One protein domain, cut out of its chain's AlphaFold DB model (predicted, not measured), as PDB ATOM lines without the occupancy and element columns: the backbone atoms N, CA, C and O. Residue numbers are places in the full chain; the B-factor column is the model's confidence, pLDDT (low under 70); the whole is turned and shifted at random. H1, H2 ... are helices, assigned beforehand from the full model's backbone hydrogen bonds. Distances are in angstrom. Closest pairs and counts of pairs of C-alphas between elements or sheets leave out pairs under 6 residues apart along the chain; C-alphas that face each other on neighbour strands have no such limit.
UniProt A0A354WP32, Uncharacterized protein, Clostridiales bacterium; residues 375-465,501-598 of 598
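What this domain is: This is residues 375 to 465 and 501 to 598 of the 598 residues of an uncharacterized protein of Clostridiales bacterium (UniProt A0A354WP32). Two long helices, H1 and H4, cross near their middles and run opposite ways as the core; H8 and H9, a crossed pair, pack on H1, and H5 packs on the later part of H4. Long stretches without named elements reach out at the two far ends, residues 416 to 429 at one and residues 536 to 558 at the other. The printed part has 189 residues with nine named helices, H1 to H9 in order, and no named strand: all helix, with mostly crossed packing. It is compact, with a radius of gyration of the C-alphas of 18.8 A, yet elongated, spanning 62 by 34 by 27 A.

How they stand to each other: H1, residues 375 to 396, and H4, residues 430 to 459, are the hubs, touching three helices each. They touch at Gly 389 and Gly 445, whose C-alphas are the closest, 3.8 A apart, at a steep tilt of 39 degrees, opposite ways. H2, residues 400 to 403, touches residues 430 to 434 of H4 alone, with C-alphas 400 and 430 closest at 5.4 A. H3, residues 407 to 415, is close to but not clearly touching H9, residues 587 to 597; C-alphas 412 and 587 are closest at 5.7 A. H5, residues 511 to 519, touches residues 449 to 459 of H4 alone, with C-alphas 514 and 456 closest at 6.3 A, at a shallow tilt of 34 degrees, only just short of steep. H6, residues 524 to 527, and H7, residues 532 to 535, are each close to H5 but not clearly touching, with closest C-alphas 7.4 A and 5.6 A apart. H8, residues 559 to 569, is about perpendicular to H1 at 89 degrees and touches its residues 386 to 391 alone, C-alphas 387 and 559 being closest at 6.4 A. H9 touches H8, with C-alphas 593 and 566 closest at 5.6 A. H9 also touches residues 380 to 387 of H1 alone, with C-alphas 595 and 384 closest at 6.0 A. In H5 and H8 every O i to N i+4 pair is within hydrogen-bond range; H1 has 16 of 18, H4 22 of 26, H9 6 of 7, and H3 2 of 5 with 2 of 6 O i to N i+3 pairs; H2, H6 and H7 are too short for an i+4 pair.

Where its parts are: H1 begins at C-alpha 375 (-0.593, -12.621, 46.977) and is 29.4 A long. H4, 41.0 A, ends at C-alpha 459 (5.241, -16.444, 37.450), with a kink of 29 degrees near residue 439. H9, 15.9 A, ends at C-alpha 597 (4.136, 3.498, 51.599).

The domain as a whole: The C-alphas of Asp 420 and Leu 545 are the farthest apart, 65.3 A. Residues 466 to 500 are not printed, and C-alphas 465 and 501 are 10.2 A apart. H3 to H4, H7 to H8 and H8 to H9 are long links. Residues 555 to 557 and 598 have pLDDT under 70.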
ATOM      1  N   TYR A 375      -0.960 -13.445  48.125       95.25
ATOM      2  CA  TYR A 375      -0.593 -12.621  46.977       95.25
ATOM      3  C   TYR A 375      -0.516 -11.136  47.329       95.25
ATOM      4  O   TYR A 375       0.465 -10.481  46.987       95.25
ATOM      5  N   GLN A 376      -1.474 -10.597  48.093       92.88
ATOM      6  CA  GLN A 376      -1.401  -9.192  48.523       92.88
ATOM      7  C   GLN A 376      -0.139  -8.909  49.360       92.88
ATOM      8  O   GLN A 376       0.466  -7.842  49.231       92.88
ATOM      9  N   LYS A 377       0.281  -9.867  50.194       94.25
ATOM     10  CA  LYS A 377       1.515  -9.775  50.989       94.25
ATOM     11  C   LYS A 377       2.759  -9.883  50.103       94.25
ATOM     12  O   LYS A 377       3.671  -9.067  50.232       94.25
ATOM     13  N   LEU A 378       2.764 -10.823  49.156       95.75
ATOM     14  CA  LEU A 378       3.843 -11.008  48.182       95.75
ATOM     15  C   LEU A 378       4.037  -9.772  47.298       95.75
ATOM     16  O   LEU A 378       5.158  -9.296  47.176       95.75
ATOM     17  N   VAL A 379       2.966  -9.192  46.750       93.62
ATOM     18  CA  VAL A 379       3.035  -7.976  45.920       93.62
ATOM     19  C   VAL A 379       3.500  -6.772  46.736       93.62
ATOM     20  O   VAL A 379       4.300  -5.961  46.266       93.62
ATOM     21  N   LYS A 380       3.053  -6.651  47.989       91.69
ATOM     22  CA  LYS A 380       3.560  -5.616  48.892       91.69
ATOM     23  C   LYS A 380       5.071  -5.746  49.098       91.69
ATOM     24  O   LYS A 380       5.800  -4.759  48.991       91.69
ATOM     25  N   PHE A 381       5.546  -6.962  49.347       94.31
ATOM     26  CA  PHE A 381       6.968  -7.224  49.514       94.31
ATOM     27  C   PHE A 381       7.754  -7.108  48.201       94.31
ATOM     28  O   PHE A 381       8.903  -6.671  48.228       94.31
ATOM     29  N   LEU A 382       7.136  -7.377  47.045       94.69
ATOM     30  CA  LEU A 382       7.715  -7.101  45.730       94.69
ATOM     31  C   LEU A 382       8.006  -5.612  45.584       94.69
ATOM     32  O   LEU A 382       9.131  -5.238  45.272       94.69
ATOM     33  N   ARG A 383       7.026  -4.746  45.860       91.88
ATOM     34  CA  ARG A 383       7.223  -3.293  45.774       91.88
ATOM     35  C   ARG A 383       8.334  -2.811  46.704       91.88
ATOM     36  O   ARG A 383       9.169  -2.007  46.293       91.88
ATOM     37  N   PHE A 384       8.371  -3.322  47.934       92.50
ATOM     38  CA  PHE A 384       9.473  -3.058  48.860       92.50
ATOM     39  C   PHE A 384      10.816  -3.513  48.278       92.50
ATOM     40  O   PHE A 384      11.779  -2.749  48.278       92.50
ATOM     41  N   SER A 385      10.855  -4.716  47.708       94.62
ATOM     42  CA  SER A 385      12.047  -5.300  47.100       94.62
ATOM     43  C   SER A 385      12.535  -4.511  45.886       94.62
ATOM     44  O   SER A 385      13.740  -4.359  45.711       94.62
ATOM     45  N   VAL A 386      11.637  -3.928  45.088       93.06
ATOM     46  CA  VAL A 386      12.004  -3.013  43.996       93.06
ATOM     47  C   VAL A 386      12.673  -1.752  44.548       93.06
ATOM     48  O   VAL A 386      13.689  -1.297  44.023       93.06
ATOM     49  N   VAL A 387      12.156  -1.173  45.633       92.00
ATOM     50  CA  VAL A 387      12.784   0.024  46.206       92.00
ATOM     51  C   VAL A 387      14.120  -0.317  46.872       92.00
ATOM     52  O   VAL A 387      15.097   0.394  46.663       92.00
ATOM     53  N   VAL A 388      14.206  -1.397  47.646       91.31
ATOM     54  CA  VAL A 388      15.412  -1.726  48.425       91.31
ATOM     55  C   VAL A 388      16.446  -2.498  47.601       91.31
ATOM     56  O   VAL A 388      17.593  -2.065  47.489       91.31
ATOM     57  N   GLY A 389      16.047  -3.616  46.996       89.12
ATOM     58  CA  GLY A 389      16.919  -4.525  46.241       89.12
ATOM     59  C   GLY A 389      17.347  -4.017  44.870       89.12
ATOM     60  O   GLY A 389      18.402  -4.422  44.371       89.12
ATOM     61  N   TYR A 390      16.577  -3.100  44.283       89.75
ATOM     62  CA  TYR A 390      16.938  -2.447  43.029       89.75
ATOM     63  C   TYR A 390      17.359  -0.985  43.240       89.75
ATOM     64  O   TYR A 390      18.545  -0.673  43.111       89.75
ATOM     65  N   TYR A 391      16.436  -0.090  43.612       91.12
ATOM     66  CA  TYR A 391      16.718   1.353  43.630       91.12
ATOM     67  C   TYR A 391      17.780   1.759  44.658       91.12
ATOM     68  O   TYR A 391      18.772   2.393  44.298       91.12
ATOM     69  N   MET A 392      17.591   1.408  45.934       91.19
ATOM     70  CA  MET A 392      18.522   1.785  46.997       91.19
ATOM     71  C   MET A 392      19.873   1.113  46.793       91.19
ATOM     72  O   MET A 392      20.877   1.810  46.850       91.19
ATOM     73  N   ARG A 393      19.913  -0.194  46.497       90.12
ATOM     74  CA  ARG A 393      21.167  -0.912  46.220       90.12
ATOM     75  C   ARG A 393      22.008  -0.198  45.159       90.12
ATOM     76  O   ARG A 393      23.116   0.231  45.461       90.12
ATOM     77  N   LEU A 394      21.454   0.025  43.965       88.56
ATOM     78  CA  LEU A 394      22.180   0.674  42.868       88.56
ATOM     79  C   LEU A 394      22.511   2.143  43.164       88.56
ATOM     80  O   LEU A 394      23.560   2.640  42.767       88.56
ATOM     81  N   ARG A 395      21.637   2.862  43.878       89.25
ATOM     82  CA  ARG A 395      21.915   4.245  44.286       89.25
ATOM     83  C   ARG A 395      23.057   4.321  45.305       89.25
ATOM     84  O   ARG A 395      23.855   5.250  45.238       89.25
ATOM     85  N   PHE A 396      23.140   3.373  46.237       89.12
ATOM     86  CA  PHE A 396      24.153   3.335  47.297       89.12
ATOM     87  C   PHE A 396      25.493   2.761  46.825       89.12
ATOM     88  O   PHE A 396      26.499   2.967  47.498       89.12
ATOM     89  N   GLU A 397      25.561   2.136  45.647       85.19
ATOM     90  CA  GLU A 397      26.830   1.778  44.997       85.19
ATOM     91  C   GLU A 397      27.699   3.013  44.656       85.19
ATOM     92  O   GLU A 397      28.902   2.871  44.440       85.19
ATOM     93  N   ALA A 398      27.138   4.232  44.715       77.44
ATOM     94  CA  ALA A 398      27.855   5.500  44.563       77.44
ATOM     95  C   ALA A 398      29.078   5.650  45.495       77.44
ATOM     96  O   ALA A 398      29.168   5.043  46.567       77.44
ATOM     97  N   ASP A 399      30.024   6.505  45.092       84.44
ATOM     98  CA  ASP A 399      31.202   6.850  45.895       84.44
ATOM     99  C   ASP A 399      30.771   7.438  47.255       84.44
ATOM    100  O   ASP A 399      30.044   8.445  47.263       84.44
ATOM    101  N   PRO A 400      31.205   6.869  48.403       89.06
ATOM    102  CA  PRO A 400      30.800   7.343  49.727       89.06
ATOM    103  C   PRO A 400      31.067   8.836  49.963       89.06
ATOM    104  O   PRO A 400      30.365   9.470  50.750       89.06
ATOM    105  N   VAL A 401      32.036   9.440  49.262       88.69
ATOM    106  CA  VAL A 401      32.289  10.890  49.340       88.69
ATOM    107  C   VAL A 401      31.051  11.700  48.951       88.69
ATOM    108  O   VAL A 401      30.732  12.682  49.618       88.69
ATOM    109  N   SER A 402      30.319  11.262  47.925       89.25
ATOM    110  CA  SER A 402      29.104  11.933  47.443       89.25
ATOM    111  C   SER A 402      27.914  11.815  48.404       89.25
ATOM    112  O   SER A 402      26.981  12.616  48.334       89.25
ATOM    113  N   MET A 403      27.952  10.841  49.320       91.44
ATOM    114  CA  MET A 403      26.863  10.523  50.247       91.44
ATOM    115  C   MET A 403      26.917  11.327  51.551       91.44
ATOM    116  O   MET A 403      25.936  11.358  52.292       91.44
ATOM    117  N   LYS A 404      28.033  12.014  51.829       88.25
ATOM    118  CA  LYS A 404      28.264  12.752  53.088       88.25
ATOM    119  C   LYS A 404      27.186  13.782  53.409       88.25
ATOM    120  O   LYS A 404      26.932  14.051  54.578       88.25
ATOM    121  N   ASP A 405      26.547  14.339  52.384       87.81
ATOM    122  CA  ASP A 405      25.522  15.371  52.531       87.81
ATOM    123  C   ASP A 405      24.086  14.866  52.311       87.81
ATOM    124  O   ASP A 405      23.153  15.683  52.315       87.81
ATOM    125  N   TRP A 406      23.897  13.554  52.118       91.12
ATOM    126  CA  TRP A 406      22.581  12.943  51.919       91.12
ATOM    127  C   TRP A 406      21.756  13.003  53.204       91.12
ATOM    128  O   TRP A 406      22.265  12.816  54.310       91.12
ATOM    129  N   ASN A 407      20.457  13.263  53.064       90.56
ATOM    130  CA  ASN A 407      19.575  13.501  54.205       90.56
ATOM    131  C   ASN A 407      19.382  12.238  55.052       90.56
ATOM    132  O   ASN A 407      19.355  12.318  56.276       90.56
ATOM    133  N   GLU A 408      19.258  11.082  54.406       90.50
ATOM    134  CA  GLU A 408      19.176   9.772  55.052       90.50
ATOM    135  C   GLU A 408      20.456   9.406  55.802       90.50
ATOM    136  O   GLU A 408      20.376   8.772  56.844       90.50
ATOM    137  N   VAL A 409      21.620   9.849  55.316       91.44
ATOM    138  CA  VAL A 409      22.894   9.626  55.997       91.44
ATOM    139  C   VAL A 409      22.924  10.488  57.247       91.44
ATOM    140  O   VAL A 409      22.828   9.976  58.361       91.44
ATOM    141  N   LEU A 410      22.910  11.808  57.060       89.38
ATOM    142  CA  LEU A 410      22.985  12.788  58.143       89.38
ATOM    143  C   LEU A 410      21.909  12.586  59.219       89.38
ATOM    144  O   LEU A 410      22.168  12.789  60.403       89.38
ATOM    145  N   GLY A 411      20.696  12.206  58.813       88.69
ATOM    146  CA  GLY A 411      19.562  12.070  59.718       88.69
ATOM    147  C   GLY A 411      19.535  10.788  60.548       88.69
ATOM    148  O   GLY A 411      18.744  10.714  61.488       88.69
ATOM    149  N   THR A 412      20.378   9.800  60.231       89.00
ATOM    150  CA  THR A 412      20.485   8.563  61.021       89.00
ATOM    151  C   THR A 412      21.850   8.380  61.682       89.00
ATOM    152  O   THR A 412      21.991   7.474  62.503       89.00
ATOM    153  N   CYS A 413      22.850   9.232  61.391       88.31
ATOM    154  CA  CYS A 413      24.216   9.083  61.924       88.31
ATOM    155  C   CYS A 413      24.239   8.991  63.447       88.31
ATOM    156  O   CYS A 413      24.945   8.162  64.008       88.31
ATOM    157  N   ARG A 414      23.418   9.800  64.127       85.69
ATOM    158  CA  ARG A 414      23.399   9.870  65.595       85.69
ATOM    159  C   ARG A 414      22.874   8.606  66.275       85.69
ATOM    160  O   ARG A 414      23.034   8.478  67.485       85.69
ATOM    161  N   GLN A 415      22.223   7.709  65.534       88.25
ATOM    162  CA  GLN A 415      21.760   6.423  66.063       88.25
ATOM    163  C   GLN A 415      22.823   5.324  65.939       88.25
ATOM    164  O   GLN A 415      22.714   4.292  66.597       88.25
ATOM    165  N   MET A 416      23.860   5.547  65.131       88.38
ATOM    166  CA  MET A 416      24.912   4.570  64.882       88.38
ATOM    167  C   MET A 416      26.056   4.727  65.885       88.38
ATOM    168  O   MET A 416      26.375   5.833  66.336       88.38
ATOM    169  N   LYS A 417      26.688   3.603  66.225       89.94
ATOM    170  CA  LYS A 417      27.837   3.543  67.131       89.94
ATOM    171  C   LYS A 417      28.874   2.569  66.598       89.94
ATOM    172  O   LYS A 417      28.512   1.515  66.078       89.94
ATOM    173  N   HIS A 418      30.143   2.900  66.796       89.69
ATOM    174  CA  HIS A 418      31.247   1.974  66.584       89.69
ATOM    175  C   HIS A 418      31.198   0.810  67.581       89.69
ATOM    176  O   HIS A 418      30.503   0.858  68.600       89.69
ATOM    177  N   ALA A 419      31.977  -0.239  67.304       88.56
ATOM    178  CA  ALA A 419      32.065  -1.426  68.154       88.56
ATOM    179  C   ALA A 419      32.526  -1.127  69.596       88.56
ATOM    180  O   ALA A 419      32.194  -1.872  70.514       88.56
ATOM    181  N   ASP A 420      33.260  -0.032  69.811       90.75
ATOM    182  CA  ASP A 420      33.691   0.445  71.133       90.75
ATOM    183  C   ASP A 420      32.612   1.268  71.874       90.75
ATOM    184  O   ASP A 420      32.829   1.724  72.997       90.75
ATOM    185  N   GLY A 421      31.438   1.447  71.261       87.25
ATOM    186  CA  GLY A 421      30.303   2.182  71.808       87.25
ATOM    187  C   GLY A 421      30.327   3.689  71.548       87.25
ATOM    188  O   GLY A 421      29.374   4.368  71.951       87.25
ATOM    189  N   GLN A 422      31.353   4.226  70.876       89.19
ATOM    190  CA  GLN A 422      31.401   5.647  70.530       89.19
ATOM    191  C   GLN A 422      30.374   5.987  69.438       89.19
ATOM    192  O   GLN A 422      30.247   5.240  68.465       89.19
ATOM    193  N   PRO A 423      29.620   7.094  69.577       88.69
ATOM    194  CA  PRO A 423      28.697   7.540  68.542       88.69
ATOM    195  C   PRO A 423      29.454   8.035  67.309       88.69
ATOM    196  O   PRO A 423      30.550   8.583  67.430       88.69
ATOM    197  N   LEU A 424      28.837   7.891  66.138       91.19
ATOM    198  CA  LEU A 424      29.371   8.469  64.908       91.19
ATOM    199  C   LEU A 424      29.347  10.003  64.948       91.19
ATOM    200  O   LEU A 424      28.463  10.627  65.548       91.19
ATOM    201  N   ASP A 425      30.289  10.609  64.225       87.56
ATOM    202  CA  ASP A 425      30.288  12.045  63.967       87.56
ATOM    203  C   ASP A 425      29.012  12.466  63.215       87.56
ATOM    204  O   ASP A 425      28.495  11.756  62.351       87.56
ATOM    205  N   ALA A 426      28.528  13.686  63.476       82.38
ATOM    206  CA  ALA A 426      27.369  14.242  62.765       82.38
ATOM    207  C   ALA A 426      27.591  14.363  61.243       82.38
ATOM    208  O   ALA A 426      26.632  14.480  60.482       82.38
ATOM    209  N   LYS A 427      28.858  14.370  60.815       86.81
ATOM    210  CA  LYS A 427      29.282  14.226  59.424       86.81
ATOM    211  C   LYS A 427      30.179  12.989  59.341       86.81
ATOM    212  O   LYS A 427      31.354  13.101  59.690       86.81
ATOM    213  N   PRO A 428      29.640  11.838  58.917       88.69
ATOM    214  CA  PRO A 428      30.371  10.582  58.939       88.69
ATOM    215  C   PRO A 428      31.520  10.603  57.929       88.69
ATOM    216  O   PRO A 428      31.456  11.257  56.878       88.69
ATOM    217  N   LYS A 429      32.587   9.874  58.249       93.00
ATOM    218  CA  LYS A 429      33.707   9.654  57.334       93.00
ATOM    219  C   LYS A 429      33.315   8.652  56.248       93.00
ATOM    220  O   LYS A 429      32.231   8.074  56.250       93.00
ATOM    221  N   THR A 430      34.196   8.482  55.271       93.62
ATOM    222  CA  THR A 430      33.968   7.570  54.141       93.62
ATOM    223  C   THR A 430      33.784   6.130  54.636       93.62
ATOM    224  O   THR A 430      32.902   5.421  54.156       93.62
ATOM    225  N   GLU A 431      34.574   5.725  55.628       92.75
ATOM    226  CA  GLU A 431      34.550   4.395  56.240       92.75
ATOM    227  C   GLU A 431      33.227   4.150  56.980       92.75
ATOM    228  O   GLU A 431      32.598   3.112  56.793       92.75
ATOM    229  N   ASP A 432      32.748   5.154  57.719       93.50
ATOM    230  CA  ASP A 432      31.468   5.108  58.434       93.50
ATOM    231  C   ASP A 432      30.284   4.950  57.466       93.50
ATOM    232  O   ASP A 432      29.347   4.190  57.713       93.50
ATOM    233  N   ILE A 433      30.319   5.646  56.325       93.38
ATOM    234  CA  ILE A 433      29.290   5.509  55.283       93.38
ATOM    235  C   ILE A 433      29.305   4.092  54.698       93.38
ATOM    236  O   ILE A 433      28.246   3.498  54.473       93.38
ATOM    237  N   GLN A 434      30.491   3.530  54.469       93.00
ATOM    238  CA  GLN A 434      30.623   2.167  53.964       93.00
ATOM    239  C   GLN A 434      30.039   1.147  54.958       93.00
ATOM    240  O   GLN A 434      29.259   0.282  54.556       93.00
ATOM    241  N   GLU A 435      30.376   1.273  56.241       91.62
ATOM    242  CA  GLU A 435      29.991   0.327  57.293       91.62
ATOM    243  C   GLU A 435      28.509   0.421  57.679       91.62
ATOM    244  O   GLU A 435      27.832  -0.604  57.756       91.62
ATOM    245  N   PHE A 436      27.989   1.630  57.907       90.00
ATOM    246  CA  PHE A 436      26.674   1.829  58.532       90.00
ATOM    247  C   PHE A 436      25.543   2.142  57.547       90.00
ATOM    248  O   PHE A 436      24.383   2.204  57.955       90.00
ATOM    249  N   TYR A 437      25.854   2.325  56.260       90.06
ATOM    250  CA  TYR A 437      24.862   2.684  55.242       90.06
ATOM    251  C   TYR A 437      24.931   1.788  54.015       90.06
ATOM    252  O   TYR A 437      23.942   1.134  53.691       90.06
ATOM    253  N   LYS A 438      26.089   1.711  53.346       92.00
ATOM    254  CA  LYS A 438      26.224   0.887  52.135       92.00
ATOM    255  C   LYS A 438      26.081  -0.596  52.450       92.00
ATOM    256  O   LYS A 438      25.193  -1.240  51.900       92.00
ATOM    257  N   ALA A 439      26.867  -1.115  53.393       90.38
ATOM    258  CA  ALA A 439      26.819  -2.532  53.739       90.38
ATOM    259  C   ALA A 439      25.424  -2.995  54.232       90.38
ATOM    260  O   ALA A 439      24.970  -4.049  53.793       90.38
ATOM    261  N   PRO A 440      24.687  -2.251  55.085       89.44
ATOM    262  CA  PRO A 440      23.297  -2.568  55.421       89.44
ATOM    263  C   PRO A 440      22.349  -2.632  54.224       89.44
ATOM    264  O   PRO A 440      21.545  -3.562  54.144       89.44
ATOM    265  N   VAL A 441      22.449  -1.681  53.287       91.25
ATOM    266  CA  VAL A 441      21.617  -1.664  52.075       91.25
ATOM    267  C   VAL A 441      21.968  -2.820  51.147       91.25
ATOM    268  O   VAL A 441      21.057  -3.447  50.617       91.25
ATOM    269  N   GLU A 442      23.247  -3.149  50.982       90.62
ATOM    270  CA  GLU A 442      23.688  -4.320  50.214       90.62
ATOM    271  C   GLU A 442      23.126  -5.616  50.816       90.62
ATOM    272  O   GLU A 442      22.528  -6.426  50.107       90.62
ATOM    273  N   LYS A 443      23.226  -5.767  52.143       89.75
ATOM    274  CA  LYS A 443      22.698  -6.916  52.896       89.75
ATOM    275  C   LYS A 443      21.181  -7.063  52.764       89.75
ATOM    276  O   LYS A 443      20.692  -8.145  52.457       89.75
ATOM    277  N   ALA A 444      20.424  -5.986  52.979       89.62
ATOM    278  CA  ALA A 444      18.972  -5.997  52.788       89.62
ATOM    279  C   ALA A 444      18.593  -6.175  51.306       89.62
ATOM    280  O   ALA A 444      17.579  -6.790  50.979       89.62
ATOM    281  N   GLY A 445      19.423  -5.661  50.399       91.00
ATOM    282  CA  GLY A 445      19.229  -5.758  48.962       91.00
ATOM    283  C   GLY A 445      19.386  -7.177  48.417       91.00
ATOM    284  O   GLY A 445      18.680  -7.518  47.471       91.00
ATOM    285  N   ALA A 446      20.235  -8.014  49.025       91.19
ATOM    286  CA  ALA A 446      20.455  -9.402  48.610       91.19
ATOM    287  C   ALA A 446      19.162 -10.238  48.659       91.19
ATOM    288  O   ALA A 446      18.723 -10.754  47.630       91.19
ATOM    289  N   ILE A 447      18.484 -10.273  49.813       93.19
ATOM    290  CA  ILE A 447      17.203 -10.986  49.966       93.19
ATOM    291  C   ILE A 447      16.096 -10.383  49.090       93.19
ATOM    292  O   ILE A 447      15.294 -11.122  48.525       93.19
ATOM    293  N   CYS A 448      16.071  -9.057  48.918       94.62
ATOM    294  CA  CYS A 448      15.100  -8.382  48.054       94.62
ATOM    295  C   CYS A 448      15.294  -8.758  46.575       94.62
ATOM    296  O   CYS A 448      14.324  -9.044  45.878       94.62
ATOM    297  N   LYS A 449      16.542  -8.806  46.089       94.00
ATOM    298  CA  LYS A 449      16.854  -9.276  44.730       94.00
ATOM    299  C   LYS A 449      16.483 -10.752  44.570       94.00
ATOM    300  O   LYS A 449      15.857 -11.115  43.578       94.00
ATOM    301  N   GLY A 450      16.809 -11.579  45.565       95.62
ATOM    302  CA  GLY A 450      16.404 -12.983  45.607       95.62
ATOM    303  C   GLY A 450      14.884 -13.164  45.556       95.62
ATOM    304  O   GLY A 450      14.398 -14.042  44.851       95.62
ATOM    305  N   PHE A 451      14.123 -12.291  46.224       97.25
ATOM    306  CA  PHE A 451      12.662 -12.304  46.173       97.25
ATOM    307  C   PHE A 451      12.116 -11.927  44.790       97.25
ATOM    308  O   PHE A 451      11.174 -12.560  44.320       97.25
ATOM    309  N   ILE A 452      12.708 -10.932  44.116       96.75
ATOM    310  CA  ILE A 452      12.340 -10.580  42.733       96.75
ATOM    311  C   ILE A 452      12.551 -11.791  41.811       96.75
ATOM    312  O   ILE A 452      11.648 -12.123  41.049       96.75
ATOM    313  N   GLN A 453      13.690 -12.487  41.934       96.00
ATOM    314  CA  GLN A 453      13.961 -13.716  41.176       96.00
ATOM    315  C   GLN A 453      12.948 -14.816  41.508       96.00
ATOM    316  O   GLN A 453      12.385 -15.420  40.607       96.00
ATOM    317  N   PHE A 454      12.676 -15.047  42.794       97.38
ATOM    318  CA  PHE A 454      11.682 -16.022  43.246       97.38
ATOM    319  C   PHE A 454      10.306 -15.764  42.625       97.38
ATOM    320  O   PHE A 454       9.662 -16.685  42.129       97.38
ATOM    321  N   PHE A 455       9.852 -14.512  42.641       96.75
ATOM    322  CA  PHE A 455       8.538 -14.149  42.126       96.75
ATOM    323  C   PHE A 455       8.473 -14.241  40.595       96.75
ATOM    324  O   PHE A 455       7.470 -14.702  40.055       96.75
ATOM    325  N   TYR A 456       9.559 -13.865  39.913       96.75
ATOM    326  CA  TYR A 456       9.732 -14.041  38.472       96.75
ATOM    327  C   TYR A 456       9.690 -15.521  38.065       96.75
ATOM    328  O   TYR A 456       8.913 -15.886  37.186       96.75
ATOM    329  N   ASP A 457      10.442 -16.380  38.757       96.94
ATOM    330  CA  ASP A 457      10.472 -17.822  38.508       96.94
ATOM    331  C   ASP A 457       9.079 -18.451  38.654       96.94
ATOM    332  O   ASP A 457       8.613 -19.181  37.781       96.94
ATOM    333  N   VAL A 458       8.383 -18.134  39.753       96.38
ATOM    334  CA  VAL A 458       7.040 -18.661  40.025       96.38
ATOM    335  C   VAL A 458       6.036 -18.218  38.957       96.38
ATOM    336  O   VAL A 458       5.210 -19.028  38.527       96.38
ATOM    337  N   ALA A 459       6.102 -16.963  38.511       95.31
ATOM    338  CA  ALA A 459       5.241 -16.444  37.450       95.31
ATOM    339  C   ALA A 459       5.521 -17.089  36.077       95.31
ATOM    340  O   ALA A 459       4.637 -17.120  35.228       95.31
ATOM    341  N   LEU A 460       6.712 -17.659  35.878       94.81
ATOM    342  CA  LEU A 460       7.103 -18.426  34.691       94.81
ATOM    343  C   LEU A 460       6.833 -19.933  34.811       94.81
ATOM    344  O   LEU A 460       7.400 -20.729  34.066       94.81
ATOM    345  N   SER A 461       5.958 -20.369  35.716       94.69
ATOM    346  CA  SER A 461       5.527 -21.777  35.738       94.69
ATOM    347  C   SER A 461       4.892 -22.155  34.395       94.69
ATOM    348  O   SER A 461       3.978 -21.464  33.948       94.69
ATOM    349  N   GLY A 462       5.400 -23.210  33.750       91.75
ATOM    350  CA  GLY A 462       5.115 -23.586  32.355       91.75
ATOM    351  C   GLY A 462       6.291 -23.378  31.393       91.75
ATOM    352  O   GLY A 462       6.426 -24.110  30.414       91.75
ATOM    353  N   TYR A 463       7.190 -22.439  31.701       93.19
ATOM    354  CA  TYR A 463       8.347 -22.111  30.867       93.19
ATOM    355  C   TYR A 463       9.401 -23.232  30.826       93.19
ATOM    356  O   TYR A 463       9.667 -23.895  31.833       93.19
ATOM    357  N   ASP A 464      10.053 -23.407  29.670       93.38
ATOM    358  CA  ASP A 464      11.200 -24.307  29.524       93.38
ATOM    359  C   ASP A 464      12.517 -23.615  29.913       93.38
ATOM    360  O   ASP A 464      13.175 -22.960  29.098       93.38
ATOM    361  N   TRP A 465      12.943 -23.815  31.163       93.69
ATOM    362  CA  TRP A 465      14.170 -23.215  31.691       93.69
ATOM    363  C   TRP A 465      15.450 -23.717  31.012       93.69
ATOM    364  O   TRP A 465      16.483 -23.057  31.084       93.69
ATOM    365  N   PHE A 501       8.007 -17.095  26.995       90.38
ATOM    366  CA  PHE A 501       7.232 -16.634  28.162       90.38
ATOM    367  C   PHE A 501       5.739 -16.939  28.045       90.38
ATOM    368  O   PHE A 501       5.074 -17.082  29.069       90.38
ATOM    369  N   ASP A 502       5.214 -17.059  26.829       90.25
ATOM    370  CA  ASP A 502       3.811 -17.395  26.578       90.25
ATOM    371  C   ASP A 502       3.491 -18.884  26.782       90.25
ATOM    372  O   ASP A 502       2.322 -19.250  26.797       90.25
ATOM    373  N   ASP A 503       4.500 -19.725  27.043       89.44
ATOM    374  CA  ASP A 503       4.306 -21.111  27.491       89.44
ATOM    375  C   ASP A 503       3.921 -21.196  28.983       89.44
ATOM    376  O   ASP A 503       3.586 -22.270  29.492       89.44
ATOM    377  N   ARG A 504       3.977 -20.073  29.715       92.25
ATOM    378  CA  ARG A 504       3.547 -20.007  31.117       92.25
ATOM    379  C   ARG A 504       2.051 -20.302  31.252       92.25
ATOM    380  O   ARG A 504       1.264 -20.018  30.361       92.25
ATOM    381  N   TRP A 505       1.634 -20.749  32.430       92.81
ATOM    382  CA  TRP A 505       0.215 -20.932  32.771       92.81
ATOM    383  C   TRP A 505      -0.215 -20.117  34.000       92.81
ATOM    384  O   TRP A 505      -1.279 -20.352  34.574       92.81
ATOM    385  N   VAL A 506       0.590 -19.137  34.418       93.00
ATOM    386  CA  VAL A 506       0.349 -18.315  35.611       93.00
ATOM    387  C   VAL A 506       0.407 -16.830  35.264       93.00
ATOM    388  O   VAL A 506       1.388 -16.357  34.701       93.00
ATOM    389  N   ASP A 507      -0.608 -16.083  35.698       93.75
ATOM    390  CA  ASP A 507      -0.701 -14.631  35.544       93.75
ATOM    391  C   ASP A 507      -0.727 -13.953  36.919       93.75
ATOM    392  O   ASP A 507      -1.783 -13.646  37.473       93.75
ATOM    393  N   ILE A 508       0.462 -13.735  37.490       93.38
ATOM    394  CA  ILE A 508       0.625 -13.108  38.816       93.38
ATOM    395  C   ILE A 508       1.629 -11.946  38.834       93.38
ATOM    396  O   ILE A 508       1.746 -11.259  39.852       93.38
ATOM    397  N   ALA A 509       2.381 -11.726  37.752       94.06
ATOM    398  CA  ALA A 509       3.443 -10.727  37.712       94.06
ATOM    399  C   ALA A 509       3.721 -10.194  36.300       94.06
ATOM    400  O   ALA A 509       3.529 -10.892  35.306       94.06
ATOM    401  N   ASN A 510       4.274  -8.979  36.224       93.25
ATOM    402  CA  ASN A 510       4.790  -8.408  34.982       93.25
ATOM    403  C   ASN A 510       6.196  -8.953  34.674       93.25
ATOM    404  O   ASN A 510       7.201  -8.426  35.152       93.25
ATOM    405  N   LEU A 511       6.268 -10.010  33.868       92.69
ATOM    406  CA  LEU A 511       7.520 -10.711  33.566       92.69
ATOM    407  C   LEU A 511       8.573  -9.834  32.886       92.69
ATOM    408  O   LEU A 511       9.749  -9.920  33.233       92.69
ATOM    409  N   THR A 512       8.160  -8.970  31.960       90.25
ATOM    410  CA  THR A 512       9.067  -8.060  31.249       90.25
ATOM    411  C   THR A 512       9.747  -7.102  32.220       90.25
ATOM    412  O   THR A 512      10.968  -6.962  32.212       90.25
ATOM    413  N   ASP A 513       8.972  -6.483  33.109       90.88
ATOM    414  CA  ASP A 513       9.510  -5.532  34.077       90.88
ATOM    415  C   ASP A 513      10.375  -6.213  35.147       90.88
ATOM    416  O   ASP A 513      11.408  -5.663  35.534       90.88
ATOM    417  N   LEU A 514       9.990  -7.408  35.611       92.94
ATOM    418  CA  LEU A 514      10.803  -8.180  36.555       92.94
ATOM    419  C   LEU A 514      12.135  -8.616  35.942       92.94
ATOM    420  O   LEU A 514      13.172  -8.478  36.592       92.94
ATOM    421  N   LYS A 515      12.126  -9.078  34.688       90.88
ATOM    422  CA  LYS A 515      13.341  -9.412  33.942       90.88
ATOM    423  C   LYS A 515      14.271  -8.201  33.841       90.88
ATOM    424  O   LYS A 515      15.442  -8.293  34.206       90.88
ATOM    425  N   ASP A 516      13.741  -7.052  33.421       89.69
ATOM    426  CA  ASP A 516      14.527  -5.820  33.315       89.69
ATOM    427  C   ASP A 516      15.180  -5.460  34.662       89.69
ATOM    428  O   ASP A 516      16.364  -5.123  34.708       89.69
ATOM    429  N   LEU A 517      14.442  -5.576  35.775       90.44
ATOM    430  CA  LEU A 517      14.964  -5.325  37.127       90.44
ATOM    431  C   LEU A 517      16.103  -6.275  37.523       90.44
ATOM    432  O   LEU A 517      17.039  -5.845  38.201       90.44
ATOM    433  N   LEU A 518      16.026  -7.548  37.130       89.56
ATOM    434  CA  LEU A 518      17.039  -8.561  37.440       89.56
ATOM    435  C   LEU A 518      18.343  -8.339  36.660       89.56
ATOM    436  O   LEU A 518      19.426  -8.564  37.209       89.56
ATOM    437  N   GLU A 519      18.243  -7.843  35.427       86.56
ATOM    438  CA  GLU A 519      19.378  -7.582  34.529       86.56
ATOM    439  C   GLU A 519      19.995  -6.193  34.688       86.56
ATOM    440  O   GLU A 519      21.136  -5.951  34.279       86.56
ATOM    441  N   ALA A 520      19.258  -5.246  35.259       85.62
ATOM    442  CA  ALA A 520      19.717  -3.874  35.324       85.62
ATOM    443  C   ALA A 520      20.925  -3.706  36.262       85.62
ATOM    444  O   ALA A 520      20.863  -3.861  37.483       85.62
ATOM    445  N   SER A 521      22.037  -3.296  35.653       83.19
ATOM    446  CA  SER A 521      23.305  -2.974  36.310       83.19
ATOM    447  C   SER A 521      23.462  -1.490  36.645       83.19
ATOM    448  O   SER A 521      24.399  -1.112  37.343       83.19
ATOM    449  N   ARG A 522      22.563  -0.632  36.147       81.94
ATOM    450  CA  ARG A 522      22.581   0.814  36.388       81.94
ATOM    451  C   ARG A 522      21.191   1.355  36.696       81.94
ATOM    452  O   ARG A 522      20.183   0.847  36.205       81.94
ATOM    453  N   LEU A 523      21.166   2.412  37.503       83.00
ATOM    454  CA  LEU A 523      19.949   3.035  38.023       83.00
ATOM    455  C   LEU A 523      19.107   3.711  36.925       83.00
ATOM    456  O   LEU A 523      17.880   3.649  36.934       83.00
ATOM    457  N   ASP A 524      19.770   4.361  35.971       79.56
ATOM    458  CA  ASP A 524      19.163   5.129  34.883       79.56
ATOM    459  C   ASP A 524      18.379   4.267  33.883       79.56
ATOM    460  O   ASP A 524      17.458   4.778  33.247       79.56
ATOM    461  N   ASN A 525      18.671   2.966  33.809       71.62
ATOM    462  CA  ASN A 525      18.022   2.045  32.874       71.62
ATOM    463  C   ASN A 525      16.513   1.888  33.125       71.62
ATOM    464  O   ASN A 525      15.764   1.680  32.179       71.62
ATOM    465  N   ILE A 526      16.056   1.990  34.378       73.12
ATOM    466  CA  ILE A 526      14.664   1.662  34.745       73.12
ATOM    467  C   ILE A 526      13.940   2.840  35.389       73.12
ATOM    468  O   ILE A 526      12.745   3.040  35.168       73.12
ATOM    469  N   MET A 527      14.658   3.663  36.151       76.88
ATOM    470  CA  MET A 527      14.056   4.680  37.018       76.88
ATOM    471  C   MET A 527      13.216   5.738  36.308       76.88
ATOM    472  O   MET A 527      12.283   6.270  36.905       76.88
ATOM    473  N   ASN A 528      13.540   6.037  35.050       70.25
ATOM    474  CA  ASN A 528      12.839   7.048  34.258       70.25
ATOM    475  C   ASN A 528      11.730   6.460  33.376       70.25
ATOM    476  O   ASN A 528      10.988   7.216  32.755       70.25
ATOM    477  N   GLN A 529      11.646   5.133  33.281       75.69
ATOM    478  CA  GLN A 529      10.774   4.443  32.329       75.69
ATOM    479  C   GLN A 529       9.707   3.589  33.011       75.69
ATOM    480  O   GLN A 529       8.671   3.327  32.406       75.69
ATOM    481  N   LYS A 530       9.933   3.168  34.263       84.44
ATOM    482  CA  LYS A 530       9.034   2.262  34.982       84.44
ATOM    483  C   LYS A 530       8.482   2.871  36.264       84.44
ATOM    484  O   LYS A 530       9.068   3.751  36.896       84.44
ATOM    485  N   THR A 531       7.328   2.355  36.663       87.25
ATOM    486  CA  THR A 531       6.585   2.778  37.852       87.25
ATOM    487  C   THR A 531       6.273   1.552  38.704       87.25
ATOM    488  O   THR A 531       6.174   0.452  38.165       87.25
ATOM    489  N   LEU A 532       6.090   1.706  40.022       87.38
ATOM    490  CA  LEU A 532       5.699   0.559  40.860       87.38
ATOM    491  C   LEU A 532       4.341  -0.022  40.439       87.38
ATOM    492  O   LEU A 532       4.178  -1.238  40.451       87.38
ATOM    493  N   ASN A 533       3.399   0.834  40.029       87.50
ATOM    494  CA  ASN A 533       2.113   0.401  39.479       87.50
ATOM    495  C   ASN A 533       2.302  -0.406  38.192       87.50
ATOM    496  O   ASN A 533       1.696  -1.459  38.057       87.50
ATOM    497  N   GLY A 534       3.164   0.054  37.283       87.75
ATOM    498  CA  GLY A 534       3.474  -0.630  36.025       87.75
ATOM    499  C   GLY A 534       4.103  -2.003  36.247       87.75
ATOM    500  O   GLY A 534       3.657  -2.971  35.653       87.75
ATOM    501  N   ILE A 535       5.026  -2.117  37.205       88.81
ATOM    502  CA  ILE A 535       5.633  -3.404  37.587       88.81
ATOM    503  C   ILE A 535       4.580  -4.378  38.151       88.81
ATOM    504  O   ILE A 535       4.715  -5.592  38.022       88.81
ATOM    505  N   CYS A 536       3.518  -3.860  38.772       89.06
ATOM    506  CA  CYS A 536       2.413  -4.660  39.310       89.06
ATOM    507  C   CYS A 536       1.201  -4.743  38.365       89.06
ATOM    508  O   CYS A 536       0.172  -5.279  38.760       89.06
ATOM    509  N   SER A 537       1.300  -4.190  37.152       91.56
ATOM    510  CA  SER A 537       0.247  -4.230  36.136       91.56
ATOM    511  C   SER A 537       0.756  -5.013  34.940       91.56
ATOM    512  O   SER A 537       1.871  -4.784  34.479       91.56
ATOM    513  N   PHE A 538      -0.037  -5.943  34.433       92.75
ATOM    514  CA  PHE A 538       0.384  -6.799  33.336       92.75
ATOM    515  C   PHE A 538      -0.820  -7.287  32.538       92.75
ATOM    516  O   PHE A 538      -1.889  -7.520  33.117       92.75
ATOM    517  N   PRO A 539      -0.653  -7.444  31.214       91.75
ATOM    518  CA  PRO A 539      -1.645  -8.132  30.424       91.75
ATOM    519  C   PRO A 539      -1.708  -9.597  30.847       91.75
ATOM    520  O   PRO A 539      -0.677 -10.213  31.130       91.75
ATOM    521  N   THR A 540      -2.918 -10.141  30.897       93.44
ATOM    522  CA  THR A 540      -3.071 -11.588  31.093       93.44
ATOM    523  C   THR A 540      -2.742 -12.326  29.801       93.44
ATOM    524  O   THR A 540      -2.929 -11.783  28.711       93.44
ATOM    525  N   LEU A 541      -2.251 -13.561  29.906       92.06
ATOM    526  CA  LEU A 541      -1.914 -14.380  28.740       92.06
ATOM    527  C   LEU A 541      -3.128 -14.566  27.817       92.06
ATOM    528  O   LEU A 541      -3.008 -14.511  26.599       92.06
ATOM    529  N   ASP A 542      -4.313 -14.726  28.408       92.25
ATOM    530  CA  ASP A 542      -5.566 -14.951  27.685       92.25
ATOM    531  C   ASP A 542      -6.388 -13.666  27.457       92.25
ATOM    532  O   ASP A 542      -7.613 -13.743  27.297       92.25
ATOM    533  N   HIS A 543      -5.758 -12.483  27.450       92.69
ATOM    534  CA  HIS A 543      -6.441 -11.202  27.201       92.69
ATOM    535  C   HIS A 543      -7.331 -11.259  25.957       92.69
ATOM    536  O   HIS A 543      -8.494 -10.852  25.987       92.69
ATOM    537  N   ASP A 544      -6.801 -11.803  24.859       91.88
ATOM    538  CA  ASP A 544      -7.494 -11.880  23.569       91.88
ATOM    539  C   ASP A 544      -8.743 -12.778  23.615       91.88
ATOM    540  O   ASP A 544      -9.635 -12.665  22.772       91.88
ATOM    541  N   LEU A 545      -8.848 -13.641  24.633       91.25
ATOM    542  CA  LEU A 545     -10.029 -14.457  24.932       91.25
ATOM    543  C   LEU A 545     -11.015 -13.744  25.877       91.25
ATOM    544  O   LEU A 545     -11.973 -14.348  26.362       91.25
ATOM    545  N   GLY A 546     -10.804 -12.454  26.143       91.81
ATOM    546  CA  GLY A 546     -11.628 -11.622  27.016       91.81
ATOM    547  C   GLY A 546     -11.263 -11.706  28.499       91.81
ATOM    548  O   GLY A 546     -12.065 -11.279  29.332       91.81
ATOM    549  N   ARG A 547     -10.098 -12.267  28.853       92.69
ATOM    550  CA  ARG A 547      -9.599 -12.237  30.234       92.69
ATOM    551  C   ARG A 547      -9.150 -10.811  30.591       92.69
ATOM    552  O   ARG A 547      -8.408 -10.209  29.822       92.69
ATOM    553  N   PRO A 548      -9.594 -10.224  31.716       93.12
ATOM    554  CA  PRO A 548      -9.190  -8.868  32.075       93.12
ATOM    555  C   PRO A 548      -7.708  -8.778  32.438       93.12
ATOM    556  O   PRO A 548      -7.204  -9.614  33.184       93.12
ATOM    557  N   ASP A 549      -7.049  -7.709  31.998       94.31
ATOM    558  CA  ASP A 549      -5.696  -7.381  32.442       94.31
ATOM    559  C   ASP A 549      -5.654  -6.999  33.920       94.31
ATOM    560  O   ASP A 549      -6.587  -6.397  34.469       94.31
ATOM    561  N   ILE A 550      -4.519  -7.279  34.555       92.12
ATOM    562  CA  ILE A 550      -4.274  -6.871  35.931       92.12
ATOM    563  C   ILE A 550      -3.737  -5.443  35.920       92.12
ATOM    564  O   ILE A 550      -2.690  -5.155  35.344       92.12
ATOM    565  N   THR A 551      -4.464  -4.533  36.570       89.38
ATOM    566  CA  THR A 551      -4.073  -3.123  36.696       89.38
ATOM    567  C   THR A 551      -3.991  -2.721  38.164       89.38
ATOM    568  O   THR A 551      -4.973  -2.806  38.901       89.38
ATOM    569  N   GLU A 552      -2.835  -2.211  38.580       86.94
ATOM    570  CA  GLU A 552      -2.607  -1.643  39.907       86.94
ATOM    571  C   GLU A 552      -2.603  -0.109  39.835       86.94
ATOM    572  O   GLU A 552      -1.906   0.497  39.025       86.94
ATOM    573  N   THR A 553      -3.384   0.539  40.702       82.38
ATOM    574  CA  THR A 553      -3.562   2.007  40.705       82.38
ATOM    575  C   THR A 553      -3.324   2.648  42.069       82.38
ATOM    576  O   THR A 553      -3.378   3.870  42.198       82.38
ATOM    577  N   ARG A 554      -3.061   1.847  43.107       76.25
ATOM    578  CA  ARG A 554      -3.061   2.309  44.501       76.25
ATOM    579  C   ARG A 554      -1.764   3.008  44.936       76.25
ATOM    580  O   ARG A 554      -1.766   3.609  46.008       76.25
ATOM    581  N   TYR A 555      -0.677   2.969  44.152       69.56
ATOM    582  CA  TYR A 555       0.663   3.411  44.595       69.56
ATOM    583  C   TYR A 555       1.266   4.536  43.733       69.56
ATOM    584  O   TYR A 555       0.761   4.830  42.649       69.56
ATOM    585  N   PRO A 556       2.329   5.228  44.204       65.06
ATOM    586  CA  PRO A 556       2.915   6.357  43.488       65.06
ATOM    587  C   PRO A 556       3.524   5.966  42.134       65.06
ATOM    588  O   PRO A 556       4.143   4.915  41.974       65.06
ATOM    589  N   ASN A 557       3.435   6.894  41.182       67.06
ATOM    590  CA  ASN A 557       3.797   6.683  39.781       67.06
ATOM    591  C   ASN A 557       5.310   6.581  39.483       67.06
ATOM    592  O   ASN A 557       5.654   6.475  38.321       67.06
ATOM    593  N   HIS A 558       6.243   6.635  40.441       81.81
ATOM    594  CA  HIS A 558       7.677   6.412  40.148       81.81
ATOM    595  C   HIS A 558       8.458   5.952  41.386       81.81
ATOM    596  O   HIS A 558       8.181   6.387  42.504       81.81
ATOM    597  N   ILE A 559       9.450   5.080  41.175       86.44
ATOM    598  CA  ILE A 559      10.188   4.375  42.238       86.44
ATOM    599  C   ILE A 559      10.951   5.354  43.155       86.44
ATOM    600  O   ILE A 559      10.903   5.214  44.376       86.44
ATOM    601  N   ALA A 560      11.589   6.394  42.595       86.38
ATOM    602  CA  ALA A 560      12.324   7.400  43.380       86.38
ATOM    603  C   ALA A 560      11.392   8.175  44.312       86.38
ATOM    604  O   ALA A 560      11.699   8.354  45.487       86.38
ATOM    605  N   GLY A 561      10.225   8.580  43.807       85.56
ATOM    606  CA  GLY A 561       9.259   9.353  44.578       85.56
ATOM    607  C   GLY A 561       8.743   8.612  45.804       85.56
ATOM    608  O   GLY A 561       8.455   9.246  46.814       85.56
ATOM    609  N   VAL A 562       8.661   7.279  45.756       87.25
ATOM    610  CA  VAL A 562       8.276   6.446  46.910       87.25
ATOM    611  C   VAL A 562       9.328   6.553  48.011       87.25
ATOM    612  O   VAL A 562       8.996   6.788  49.173       87.25
ATOM    613  N   TYR A 563      10.601   6.442  47.636       89.25
ATOM    614  CA  TYR A 563      11.713   6.600  48.563       89.25
ATOM    615  C   TYR A 563      11.794   8.029  49.122       89.25
ATOM    616  O   TYR A 563      11.861   8.224  50.335       89.25
ATOM    617  N   GLU A 564      11.690   9.047  48.268       89.12
ATOM    618  CA  GLU A 564      11.678  10.453  48.684       89.12
ATOM    619  C   GLU A 564      10.492  10.788  49.600       89.12
ATOM    620  O   GLU A 564      10.641  11.528  50.578       89.12
ATOM    621  N   ALA A 565       9.315  10.221  49.327       88.94
ATOM    622  CA  ALA A 565       8.141  10.358  50.179       88.94
ATOM    623  C   ALA A 565       8.365   9.718  51.554       88.94
ATOM    624  O   ALA A 565       7.990  10.323  52.561       88.94
ATOM    625  N   ALA A 566       9.025   8.556  51.618       90.69
ATOM    626  CA  ALA A 566       9.395   7.925  52.882       90.69
ATOM    627  C   ALA A 566      10.357   8.809  53.694       90.69
ATOM    628  O   ALA A 566      10.101   9.076  54.871       90.69
ATOM    629  N   LEU A 567      11.394   9.368  53.057       91.62
ATOM    630  CA  LEU A 567      12.298  10.324  53.709       91.62
ATOM    631  C   LEU A 567      11.547  11.563  54.224       91.62
ATOM    632  O   LEU A 567      11.748  12.005  55.358       91.62
ATOM    633  N   LYS A 568      10.634  12.114  53.417       91.19
ATOM    634  CA  LYS A 568       9.806  13.266  53.800       91.19
ATOM    635  C   LYS A 568       8.886  12.949  54.980       91.19
ATOM    636  O   LYS A 568       8.786  13.772  55.890       91.19
ATOM    637  N   ALA A 569       8.246  11.779  54.990       91.38
ATOM    638  CA  ALA A 569       7.378  11.329  56.080       91.38
ATOM    639  C   ALA A 569       8.147  11.200  57.405       91.38
ATOM    640  O   ALA A 569       7.643  11.588  58.459       91.38
ATOM    641  N   LEU A 570       9.409  10.767  57.339       92.69
ATOM    642  CA  LEU A 570      10.319  10.696  58.485       92.69
ATOM    643  C   LEU A 570      10.948  12.044  58.866       92.69
ATOM    644  O   LEU A 570      11.724  12.107  59.816       92.69
ATOM    645  N   LYS A 571      10.590  13.133  58.170       92.25
ATOM    646  CA  LYS A 571      11.143  14.485  58.356       92.25
ATOM    647  C   LYS A 571      12.657  14.557  58.107       92.25
ATOM    648  O   LYS A 571      13.327  15.438  58.643       92.25
ATOM    649  N   LEU A 572      13.186  13.703  57.231       90.12
ATOM    650  CA  LEU A 572      14.577  13.724  56.775       90.12
ATOM    651  C   LEU A 572      14.774  14.794  55.687       90.12
ATOM    652  O   LEU A 572      15.032  14.508  54.521       90.12
ATOM    653  N   GLN A 573      14.588  16.061  56.062       88.88
ATOM    654  CA  GLN A 573      14.756  17.216  55.178       88.88
ATOM    655  C   GLN A 573      15.567  18.305  55.875       88.88
ATOM    656  O   GLN A 573      15.402  18.523  57.077       88.88
ATOM    657  N   LYS A 574      16.365  19.048  55.104       84.19
ATOM    658  CA  LYS A 574      17.052  20.247  55.593       84.19
ATOM    659  C   LYS A 574      16.060  21.407  55.769       84.19
ATOM    660  O   LYS A 574      15.102  21.559  55.009       84.19
ATOM    661  N   THR A 575      16.259  22.214  56.803       80.19
ATOM    662  CA  THR A 575      15.584  23.499  57.000       80.19
ATOM    663  C   THR A 575      16.162  24.545  56.044       80.19
ATOM    664  O   THR A 575      17.181  24.314  55.394       80.19
ATOM    665  N   ILE A 576      15.556  25.735  56.002       79.12
ATOM    666  CA  ILE A 576      16.102  26.889  55.263       79.12
ATOM    667  C   ILE A 576      17.517  27.288  55.724       79.12
ATOM    668  O   ILE A 576      18.226  27.970  54.994       79.12
ATOM    669  N   PHE A 577      17.936  26.838  56.911       76.69
ATOM    670  CA  PHE A 577      19.263  27.068  57.484       76.69
ATOM    671  C   PHE A 577      20.226  25.885  57.268       76.69
ATOM    672  O   PHE A 577      21.314  25.867  57.836       76.69
ATOM    673  N   GLY A 578      19.837  24.876  56.480       75.06
ATOM    674  CA  GLY A 578      20.684  23.728  56.138       75.06
ATOM    675  C   GLY A 578      20.763  22.622  57.198       75.06
ATOM    676  O   GLY A 578      21.421  21.612  56.959       75.06
ATOM    677  N   THR A 579      20.083  22.764  58.342       78.31
ATOM    678  CA  THR A 579      20.041  21.751  59.415       78.31
ATOM    679  C   THR A 579      18.956  20.705  59.175       78.31
ATOM    680  O   THR A 579      17.894  21.032  58.650       78.31
ATOM    681  N   MET A 580      19.179  19.453  59.574       84.94
ATOM    682  CA  MET A 580      18.162  18.399  59.473       84.94
ATOM    683  C   MET A 580      16.982  18.668  60.419       84.94
ATOM    684  O   MET A 580      17.180  19.027  61.576       84.94
ATOM    685  N   LYS A 581      15.743  18.490  59.936       85.56
ATOM    686  CA  LYS A 581      14.521  18.621  60.758       85.56
ATOM    687  C   LYS A 581      14.378  17.508  61.801       85.56
ATOM    688  O   LYS A 581      13.731  17.727  62.822       85.56
ATOM    689  N   ARG A 582      14.924  16.325  61.517       88.19
ATOM    690  CA  ARG A 582      15.014  15.177  62.422       88.19
ATOM    691  C   ARG A 582      16.332  14.456  62.143       88.19
ATOM    692  O   ARG A 582      16.632  14.194  60.978       88.19
ATOM    693  N   ASP A 583      17.110  14.193  63.186       84.81
ATOM    694  CA  ASP A 583      18.440  13.570  63.103       84.81
ATOM    695  C   ASP A 583      18.640  12.409  64.096       84.81
ATOM    696  O   ASP A 583      19.758  11.956  64.336       84.81
ATOM    697  N   ASP A 584      17.534  11.911  64.646       86.75
ATOM    698  CA  ASP A 584      17.434  10.767  65.550       86.75
ATOM    699  C   ASP A 584      16.641   9.604  64.922       86.75
ATOM    700  O   ASP A 584      15.978   8.829  65.614       86.75
ATOM    701  N   VAL A 585      16.656   9.505  63.590       89.19
ATOM    702  CA  VAL A 585      15.952   8.449  62.854       89.19
ATOM    703  C   VAL A 585      16.827   7.203  62.824       89.19
ATOM    704  O   VAL A 585      18.012   7.287  62.512       89.19
ATOM    705  N   TRP A 586      16.271   6.030  63.104       88.31
ATOM    706  CA  TRP A 586      16.989   4.786  62.822       88.31
ATOM    707  C   TRP A 586      16.913   4.488  61.330       88.31
ATOM    708  O   TRP A 586      15.854   4.631  60.726       88.31
ATOM    709  N   PHE A 587      18.001   4.018  60.721       84.56
ATOM    710  CA  PHE A 587      17.999   3.706  59.288       84.56
ATOM    711  C   PHE A 587      16.912   2.682  58.910       84.56
ATOM    712  O   PHE A 587      16.251   2.825  57.886       84.56
ATOM    713  N   CYS A 588      16.617   1.725  59.794       85.62
ATOM    714  CA  CYS A 588      15.521   0.775  59.608       85.62
ATOM    715  C   CYS A 588      14.116   1.406  59.626       85.62
ATOM    716  O   CYS A 588      13.194   0.835  59.051       85.62
ATOM    717  N   GLU A 589      13.930   2.608  60.191       89.25
ATOM    718  CA  GLU A 589      12.653   3.328  60.082       89.25
ATOM    719  C   GLU A 589      12.359   3.750  58.639       89.25
ATOM    720  O   GLU A 589      11.191   3.877  58.274       89.25
ATOM    721  N   ILE A 590      13.392   3.938  57.806       89.25
ATOM    722  CA  ILE A 590      13.224   4.170  56.366       89.25
ATOM    723  C   ILE A 590      12.583   2.937  55.732       89.25
ATOM    724  O   ILE A 590      11.588   3.069  55.021       89.25
ATOM    725  N   TYR A 591      13.079   1.741  56.046       89.06
ATOM    726  CA  TYR A 591      12.499   0.491  55.561       89.06
ATOM    727  C   TYR A 591      11.068   0.266  56.065       89.06
ATOM    728  O   TYR A 591      10.191  -0.063  55.267       89.06
ATOM    729  N   ASP A 592      10.793   0.518  57.348       87.31
ATOM    730  CA  ASP A 592       9.433   0.438  57.899       87.31
ATOM    731  C   ASP A 592       8.478   1.410  57.195       87.31
ATOM    732  O   ASP A 592       7.319   1.083  56.931       87.31
ATOM    733  N   GLN A 593       8.946   2.626  56.902       88.81
ATOM    734  CA  GLN A 593       8.147   3.615  56.194       88.81
ATOM    735  C   GLN A 593       7.916   3.205  54.739       88.81
ATOM    736  O   GLN A 593       6.805   3.386  54.238       88.81
ATOM    737  N   LEU A 594       8.912   2.614  54.074       88.44
ATOM    738  CA  LEU A 594       8.753   2.038  52.740       88.44
ATOM    739  C   LEU A 594       7.691   0.940  52.752       88.44
ATOM    740  O   LEU A 594       6.733   1.062  52.004       88.44
ATOM    741  N   MET A 595       7.768  -0.022  53.677       83.50
ATOM    742  CA  MET A 595       6.763  -1.081  53.875       83.50
ATOM    743  C   MET A 595       5.352  -0.574  54.224       83.50
ATOM    744  O   MET A 595       4.414  -1.364  54.257       83.50
ATOM    745  N   LYS A 596       5.168   0.705  54.565       82.75
ATOM    746  CA  LYS A 596       3.839   1.325  54.745       82.75
ATOM    747  C   LYS A 596       3.388   2.118  53.524       82.75
ATOM    748  O   LYS A 596       2.195   2.350  53.360       82.75
ATOM    749  N   SER A 597       4.351   2.618  52.753       71.94
ATOM    750  CA  SER A 597       4.136   3.498  51.599       71.94
ATOM    751  C   SER A 597       3.969   2.704  50.302       71.94
ATOM    752  O   SER A 597       3.409   3.220  49.334       71.94
ATOM    753  N   VAL A 598       4.458   1.463  50.305       63.62
ATOM    754  CA  VAL A 598       4.154   0.395  49.356       63.62
ATOM    755  C   VAL A 598       3.236  -0.613  50.013       63.62
ATOM    756  O   VAL A 598       2.552  -1.298  49.238       63.62
TER     757      VAL A 598